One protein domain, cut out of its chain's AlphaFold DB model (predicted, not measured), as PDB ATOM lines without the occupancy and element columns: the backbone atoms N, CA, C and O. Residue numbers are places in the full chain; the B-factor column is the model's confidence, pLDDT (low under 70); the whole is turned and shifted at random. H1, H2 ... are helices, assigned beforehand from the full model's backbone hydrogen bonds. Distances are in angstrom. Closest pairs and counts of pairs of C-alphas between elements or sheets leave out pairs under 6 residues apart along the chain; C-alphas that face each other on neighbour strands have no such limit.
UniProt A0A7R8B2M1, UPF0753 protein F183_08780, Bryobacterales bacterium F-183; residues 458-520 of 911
ATOM      1  N   LYS A 458     134.796 106.105  78.447       83.38
ATOM      2  CA  LYS A 458     134.108 107.365  78.777       83.38
ATOM      3  C   LYS A 458     132.596 107.211  78.615       83.38
ATOM      4  O   LYS A 458     131.845 107.530  79.540       83.38
ATOM      5  N   ARG A 459     132.160 106.628  77.495       85.12
ATOM      6  CA  ARG A 459     130.750 106.334  77.202       85.12
ATOM      7  C   ARG A 459     130.119 105.418  78.255       85.12
ATOM      8  O   ARG A 459     129.031 105.709  78.750       85.12
ATOM      9  N   ARG A 460     130.803 104.340  78.655       84.81
ATOM     10  CA  ARG A 460     130.340 103.403  79.699       84.81
ATOM     11  C   ARG A 460     130.232 104.069  81.070       84.81
ATOM     12  O   ARG A 460     129.252 103.839  81.777       84.81
ATOM     13  N   LYS A 461     131.211 104.896  81.458       85.25
ATOM     14  CA  LYS A 461     131.183 105.656  82.723       85.25
ATOM     15  C   LYS A 461     129.994 106.616  82.760       85.25
ATOM     16  O   LYS A 461     129.252 106.617  83.740       85.25
ATOM     17  N   PHE A 462     129.775 107.360  81.676       84.12
ATOM     18  CA  PHE A 462     128.648 108.283  81.552       84.12
ATOM     19  C   PHE A 462     127.301 107.556  81.627       84.12
ATOM     20  O   PHE A 462     126.464 107.918  82.448       84.12
ATOM     21  N   ARG A 463     127.112 106.473  80.859       82.38
ATOM     22  CA  ARG A 463     125.874 105.675  80.912       82.38
ATOM     23  C   ARG A 463     125.621 105.058  82.282       82.38
ATOM     24  O   ARG A 463     124.489 105.096  82.750       82.38
ATOM     25  N   LYS A 464     126.648 104.541  82.965       84.62
ATOM     26  CA  LYS A 464     126.503 104.037  84.343       84.62
ATOM     27  C   LYS A 464     126.073 105.139  85.310       84.62
ATOM     28  O   LYS A 464     125.221 104.895  86.160       84.62
ATOM     29  N   LEU A 465     126.646 106.338  85.192       85.31
ATOM     30  CA  LEU A 465     126.257 107.483  86.017       85.31
ATOM     31  C   LEU A 465     124.796 107.883  85.755       85.31
ATOM     32  O   LEU A 465     124.021 108.003  86.701       85.31
ATOM     33  N   TRP A 466     124.410 108.002  84.482       81.50
ATOM     34  CA  TRP A 466     123.039 108.316  84.075       81.50
ATOM     35  C   TRP A 466     122.030 107.256  84.490       81.50
ATOM     36  O   TRP A 466     120.981 107.604  85.015       81.50
ATOM     37  N   SER A 467     122.349 105.975  84.319       80.75
ATOM     38  CA  SER A 467     121.499 104.864  84.753       80.75
ATOM     39  C   SER A 467     121.249 104.911  86.261       80.75
ATOM     40  O   SER A 467     120.108 104.787  86.694       80.75
ATOM     41  N   ARG A 468     122.280 105.185  87.075       83.25
ATOM     42  CA  ARG A 468     122.121 105.348  88.532       83.25
ATOM     43  C   ARG A 468     121.277 106.566  88.886       83.25
ATOM     44  O   ARG A 468     120.442 106.473  89.781       83.25
ATOM     45  N   PHE A 469     121.472 107.681  88.182       82.25
ATOM     46  CA  PHE A 469     120.655 108.878  88.361       82.25
ATOM     47  C   PHE A 469     119.187 108.613  87.999       82.25
ATOM     48  O   PHE A 469     118.309 108.891  88.805       82.25
ATOM     49  N   ALA A 470     118.920 108.009  86.840       77.25
ATOM     50  CA  ALA A 470     117.579 107.669  86.369       77.25
ATOM     51  C   ALA A 470     116.882 106.625  87.262       77.25
ATOM     52  O   ALA A 470     115.694 106.756  87.551       77.25
ATOM     53  N   ALA A 471     117.612 105.619  87.752       74.81
ATOM     54  CA  ALA A 471     117.087 104.636  88.697       74.81
ATOM     55  C   ALA A 471     116.745 105.285  90.047       74.81
ATOM     56  O   ALA A 471     115.638 105.105  90.552       74.81
ATOM     57  N   GLY A 472     117.652 106.102  90.594       76.25
ATOM     58  CA  GLY A 472     117.397 106.871  91.815       76.25
ATOM     59  C   GLY A 472     116.233 107.853  91.652       76.25
ATOM     60  O   GLY A 472     115.414 107.994  92.555       76.25
ATOM     61  N   TRP A 473     116.113 108.470  90.474       72.19
ATOM     62  CA  TRP A 473     115.004 109.337  90.086       72.19
ATOM     63  C   TRP A 473     113.663 108.598  90.091       72.19
ATOM     64  O   TRP A 473     112.724 109.020  90.767       72.19
ATOM     65  N   SER A 474     113.587 107.471  89.380       70.25
ATOM     66  CA  SER A 474     112.391 106.626  89.308       70.25
ATOM     67  C   SER A 474     111.976 106.096  90.684       70.25
ATOM     68  O   SER A 474     110.791 106.070  91.012       70.25
ATOM     69  N   GLN A 475     112.945 105.718  91.520       72.50
ATOM     70  CA  GLN A 475     112.680 105.241  92.874       72.50
ATOM     71  C   GLN A 475     112.218 106.374  93.804       72.50
ATOM     72  O   GLN A 475     111.282 106.195  94.582       72.50
ATOM     73  N   SER A 476     112.831 107.557  93.698       72.31
ATOM     74  CA  SER A 476     112.466 108.737  94.487       72.31
ATOM     75  C   SER A 476     111.049 109.214  94.171       72.31
ATOM     76  O   SER A 476     110.278 109.438  95.105       72.31
ATOM     77  N   SER A 477     110.685 109.326  92.886       70.00
ATOM     78  CA  SER A 477     109.375 109.836  92.439       70.00
ATOM     79  C   SER A 477     108.193 108.963  92.874       70.00
ATOM     80  O   SER A 477     107.076 109.457  92.997       70.00
ATOM     81  N   ARG A 478     108.442 107.681  93.173       71.00
ATOM     82  CA  ARG A 478     107.438 106.697  93.612       71.00
ATOM     83  C   ARG A 478     107.356 106.519  95.133       71.00
ATOM     84  O   ARG A 478     106.602 105.676  95.610       71.00
ATOM     85  N   SER A 479     108.116 107.291  95.907       77.69
ATOM     86  CA  SER A 479     108.069 107.247  97.374       77.69
ATOM     87  C   SER A 479     107.081 108.270  97.952       77.69
ATOM     88  O   SER A 479     106.864 109.331  97.376       77.69
ATOM     89  N   LEU A 480     106.514 107.992  99.129       77.50
ATOM     90  CA  LEU A 480     105.463 108.833  99.725       77.50
ATOM     91  C   LEU A 480     105.901 110.285 100.009       77.50
ATOM     92  O   LEU A 480     105.119 111.209  99.813       77.50
ATOM     93  N   ILE A 481     107.141 110.491 100.471       77.94
ATOM     94  CA  ILE A 481     107.642 111.809 100.908       77.94
ATOM     95  C   ILE A 481     108.619 112.402  99.887       77.94
ATOM     96  O   ILE A 481     108.418 113.522  99.417       77.94
ATOM     97  N   LEU A 482     109.659 111.652  99.494       76.81
ATOM     98  CA  LEU A 482     110.612 112.130  98.483       76.81
ATOM     99  C   LEU A 482     109.943 112.255  97.107       76.81
ATOM    100  O   LEU A 482     110.348 113.109  96.319       76.81
ATOM    101  N   GLY A 483     108.891 111.480  96.828       79.56
ATOM    102  CA  GLY A 483     108.115 111.582  95.593       79.56
ATOM    103  C   GLY A 483     107.386 112.911  95.480       79.56
ATOM    104  O   GLY A 483     107.460 113.554  94.435       79.56
ATOM    105  N   TRP A 484     106.784 113.391  96.571       82.12
ATOM    106  CA  TRP A 484     106.146 114.708  96.601       82.12
ATOM    107  C   TRP A 484     107.158 115.836  96.348       82.12
ATOM    108  O   TRP A 484     106.949 116.662  95.460       82.12
ATOM    109  N   CYS A 485     108.296 115.833  97.054       79.88
ATOM    110  CA  CYS A 485     109.335 116.852  96.870       79.88
ATOM    111  C   CYS A 485     109.947 116.825  95.460       79.88
ATOM    112  O   CYS A 485     110.102 117.868  94.825       79.88
ATOM    113  N   SER A 486     110.293 115.633  94.963       76.88
ATOM    114  CA  SER A 486     110.900 115.470  93.639       76.88
ATOM    115  C   SER A 486     109.933 115.854  92.517       76.88
ATOM    116  O   SER A 486     110.322 116.595  91.616       76.88
ATOM    117  N   THR A 487     108.664 115.449  92.602       79.56
ATOM    118  CA  THR A 487     107.639 115.819  91.613       79.56
ATOM    119  C   THR A 487     107.381 117.325  91.602       79.56
ATOM    120  O   THR A 487     107.263 117.905  90.527       79.56
ATOM    121  N   ALA A 488     107.359 117.994  92.760       81.06
ATOM    122  CA  ALA A 488     107.138 119.441  92.827       81.06
ATOM    123  C   ALA A 488     108.292 120.255  92.210       81.06
ATOM    124  O   ALA A 488     108.048 121.194  91.457       81.06
ATOM    125  N   ILE A 489     109.546 119.893  92.506       80.12
ATOM    126  CA  ILE A 489     110.721 120.631  92.018       80.12
ATOM    127  C   ILE A 489     110.970 120.329  90.542       80.12
ATOM    128  O   ILE A 489     111.090 121.239  89.725       80.12
ATOM    129  N   LEU A 490     111.047 119.049  90.178       71.75
ATOM    130  CA  LEU A 490     111.420 118.663  88.820       71.75
ATOM    131  C   LEU A 490     110.240 118.602  87.862       71.75
ATOM    132  O   LEU A 490     110.467 118.706  86.662       71.75
ATOM    133  N   GLY A 491     109.000 118.524  88.349       78.31
ATOM    134  CA  GLY A 491     107.811 118.682  87.511       78.31
ATOM    135  C   GLY A 491     107.836 120.010  86.752       78.31
ATOM    136  O   GLY A 491     107.635 120.030  85.539       78.31
ATOM    137  N   VAL A 492     108.221 121.102  87.426       83.25
ATOM    138  CA  VAL A 492     108.391 122.428  86.800       83.25
ATOM    139  C   VAL A 492     109.482 122.408  85.727       83.25
ATOM    140  O   VAL A 492     109.287 122.954  84.645       83.25
ATOM    141  N   PHE A 493     110.613 121.745  85.979       82.31
ATOM    142  CA  PHE A 493     111.684 121.635  84.982       82.31
ATOM    143  C   PHE A 493     111.339 120.685  83.831       82.31
ATOM    144  O   PHE A 493     111.806 120.911  82.719       82.31
ATOM    145  N   SER A 494     110.501 119.670  84.063       81.19
ATOM    146  CA  SER A 494     110.021 118.736  83.035       81.19
ATOM    147  C   SER A 494     109.003 119.365  82.079       81.19
ATOM    148  O   SER A 494     108.856 118.895  80.952       81.19
ATOM    149  N   LEU A 495     108.367 120.473  82.484       85.38
ATOM    150  CA  LEU A 495     107.425 121.221  81.650       85.38
ATOM    151  C   LEU A 495     108.075 121.709  80.348       85.38
ATOM    152  O   LEU A 495     107.484 121.566  79.285       85.38
ATOM    153  N   PHE A 496     109.288 122.260  80.412       86.81
ATOM    154  CA  PHE A 496     109.982 122.808  79.241       86.81
ATOM    155  C   PHE A 496     110.333 121.757  78.174       86.81
ATOM    156  O   PHE A 496     109.941 121.959  77.023       86.81
ATOM    157  N   PRO A 497     111.028 120.643  78.494       85.31
ATOM    158  CA  PRO A 497     111.298 119.603  77.511       85.31
ATOM    159  C   PRO A 497     110.004 118.958  77.013       85.31
ATOM    160  O   PRO A 497     109.905 118.708  75.820       85.31
ATOM    161  N   MET A 498     108.988 118.771  77.866       86.31
ATOM    162  CA  MET A 498     107.689 118.243  77.439       86.31
ATOM    163  C   MET A 498     106.987 119.176  76.440       86.31
ATOM    164  O   MET A 498     106.543 118.720  75.392       86.31
ATOM    165  N   LEU A 499     106.915 120.483  76.722       88.38
ATOM    166  CA  LEU A 499     106.331 121.467  75.804       88.38
ATOM    167  C   LEU A 499     107.091 121.516  74.478       88.38
ATOM    168  O   LEU A 499     106.463 121.569  73.424       88.38
ATOM    169  N   LEU A 500     108.426 121.470  74.517       87.56
ATOM    170  CA  LEU A 500     109.243 121.461  73.306       87.56
ATOM    171  C   LEU A 500     109.045 120.171  72.498       87.56
ATOM    172  O   LEU A 500     108.949 120.238  71.277       87.56
ATOM    173  N   HIS A 501     108.933 119.017  73.162       87.19
ATOM    174  CA  HIS A 501     108.685 117.727  72.514       87.19
ATOM    175  C   HIS A 501     107.293 117.666  71.873       87.19
ATOM    176  O   HIS A 501     107.151 117.132  70.780       87.19
ATOM    177  N   ILE A 502     106.275 118.267  72.498       86.44
ATOM    178  CA  ILE A 502     104.912 118.324  71.945       86.44
ATOM    179  C   ILE A 502     104.810 119.332  70.790       86.44
ATOM    180  O   ILE A 502     104.222 119.024  69.759       86.44
ATOM    181  N   LEU A 503     105.348 120.545  70.956       88.25
ATOM    182  CA  LEU A 503     105.148 121.641  69.996       88.25
ATOM    183  C   LEU A 503     106.163 121.648  68.846       88.25
ATOM    184  O   LEU A 503     105.896 122.245  67.808       88.25
ATOM    185  N   ALA A 504     107.332 121.036  69.032       88.75
ATOM    186  CA  ALA A 504     108.392 120.974  68.030       88.75
ATOM    187  C   ALA A 504     109.179 119.646  68.133       88.75
ATOM    188  O   ALA A 504     110.389 119.672  68.396       88.75
ATOM    189  N   PRO A 505     108.525 118.486  67.916       86.19
ATOM    190  CA  PRO A 505     109.098 117.156  68.157       86.19
ATOM    191  C   PRO A 505     110.414 116.922  67.412       86.19
ATOM    192  O   PRO A 505     111.401 116.503  68.012       86.19
ATOM    193  N   ARG A 506     110.489 117.299  66.132       86.94
ATOM    194  CA  ARG A 506     111.720 117.188  65.335       86.94
ATOM    195  C   ARG A 506     112.863 118.029  65.893       86.94
ATOM    196  O   ARG A 506     114.002 117.572  65.965       86.94
ATOM    197  N   SER A 507     112.581 119.277  66.269       87.00
ATOM    198  CA  SER A 507     113.590 120.164  66.858       87.00
ATOM    199  C   SER A 507     114.078 119.610  68.192       87.00
ATOM    200  O   SER A 507     115.281 119.616  68.443       87.00
ATOM    201  N   TYR A 508     113.163 119.086  69.011       86.06
ATOM    202  CA  TYR A 508     113.486 118.415  70.264       86.06
ATOM    203  C   TYR A 508     114.406 117.208  70.041       86.06
ATOM    204  O   TYR A 508     115.494 117.179  70.616       86.06
ATOM    205  N   GLY A 509     114.033 116.283  69.148       82.50
ATOM    206  CA  GLY A 509     114.839 115.105  68.807       82.50
ATOM    207  C   GLY A 509     116.241 115.480  68.316       82.50
ATOM    208  O   GLY A 509     117.239 114.974  68.825       82.50
ATOM    209  N   ARG A 510     116.349 116.474  67.421       84.88
ATOM    210  CA  ARG A 510     117.643 116.983  66.923       84.88
ATOM    211  C   ARG A 510     118.498 117.638  68.003       84.88
ATOM    212  O   ARG A 510     119.714 117.464  67.998       84.88
ATOM    213  N   ILE A 511     117.901 118.427  68.897       86.06
ATOM    214  CA  ILE A 511     118.624 119.046  70.017       86.06
ATOM    215  C   ILE A 511     119.135 117.956  70.957       86.06
ATOM    216  O   ILE A 511     120.300 117.995  71.351       86.06
ATOM    217  N   LEU A 512     118.290 116.977  71.284       83.19
ATOM    218  CA  LEU A 512     118.639 115.886  72.184       83.19
ATOM    219  C   LEU A 512     119.749 115.005  71.600       83.19
ATOM    220  O   LEU A 512     120.719 114.739  72.303       83.19
ATOM    221  N   SER A 513     119.655 114.634  70.320       80.44
ATOM    222  CA  SER A 513     120.699 113.896  69.597       80.44
ATOM    223  C   SER A 513     122.019 114.675  69.569       80.44
ATOM    224  O   SER A 513     123.041 114.148  69.995       80.44
ATOM    225  N   LYS A 514     122.009 115.969  69.218       83.19
ATOM    226  CA  LYS A 514     123.234 116.792  69.228       83.19
ATOM    227  C   LYS A 514     123.857 116.934  70.615       83.19
ATOM    228  O   LYS A 514     125.078 116.908  70.741       83.19
ATOM    229  N   LEU A 515     123.042 117.124  71.656       82.94
ATOM    230  CA  LEU A 515     123.526 117.168  73.038       82.94
ATOM    231  C   LEU A 515     124.109 115.813  73.439       82.94
ATOM    232  O   LEU A 515     125.193 115.763  74.018       82.94
ATOM    233  N   HIS A 516     123.418 114.727  73.105       79.75
ATOM    234  CA  HIS A 516     123.894 113.376  73.344       79.75
ATOM    235  C   HIS A 516     125.252 113.150  72.672       79.75
ATOM    236  O   HIS A 516     126.190 112.775  73.363       79.75
ATOM    237  N   ASP A 517     125.409 113.472  71.391       78.31
ATOM    238  CA  ASP A 517     126.658 113.251  70.651       78.31
ATOM    239  C   ASP A 517     127.805 114.151  71.136       78.31
ATOM    240  O   ASP A 517     128.971 113.752  71.115       78.31
ATOM    241  N   LEU A 518     127.490 115.351  71.638       78.50
ATOM    242  CA  LEU A 518     128.474 116.258  72.233       78.50
ATOM    243  C   LEU A 518     129.004 115.745  73.583       78.50
ATOM    244  O   LEU A 518     130.194 115.876  73.870       78.50
ATOM    245  N   PHE A 519     128.130 115.188  74.429       76.38
ATOM    246  CA  PHE A 519     128.492 114.722  75.775       76.38
ATOM    247  C   PHE A 519     128.892 113.242  75.825       76.38
ATOM    248  O   PHE A 519     129.586 112.821  76.757       76.38
ATOM    249  N   VAL A 520     128.473 112.451  74.839       75.00
ATOM    250  CA  VAL A 520     128.647 111.001  74.770       75.00
ATOM    251  C   VAL A 520     129.310 110.645  73.440       75.00
ATOM    252  O   VAL A 520     128.615 110.451  72.444       75.00
TER     253      VAL A 520
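What this domain is: This is residues 458 to 520 of the 911 residues of the protein "UPF0753 protein F183_08780" of Bryobacterales bacterium F-183 (UniProt A0A7R8B2M1). Three helices joined end to end make a flat, nearly closed triangle with an empty middle: H2 is one side, and H1 and H3 meet its two ends at corners. The 63 printed residues hold H1, H2 and H3 in chain order and no named strand, all helix in class. The whole is loose, radius of gyration of the C-alphas 14.1 A, spanning 36 by 33 by 12 A.

Where its parts are: H2, residues 482 to 503, is 30.5 A long, with a kink of 51 degrees near residue 492. H1, residues 458 to 477, is 28.4 A long from C-alpha 458 at (134.108, 107.365, 78.777). H3, residues 505 to 519, is 21.0 A long, ending at C-alpha 519 (128.492, 114.722, 75.775).

How they stand to each other: H2 and H1 touch only at the corner, closest C-alphas Gly 483 and Ser 477, 3.8 A, at a steep tilt of 63 degrees, opposite ways. With residues 497 to 501 alone, H2 touches H3, closest C-alphas His 501 and Tyr 508, 5.3 A, at a steep tilt of 64 degrees, opposite ways. H1 and H3 are apart. Every O i to N i+4 pair is within hydrogen-bond range in H1 and H3, and 14 of 18 in H2.

The domain as a whole: The C-alphas of Lys 458 and Val 520 are 7.7 A apart. Both links are tight, the printed part has no cut, and no printed residue is under 70 in pLDDT.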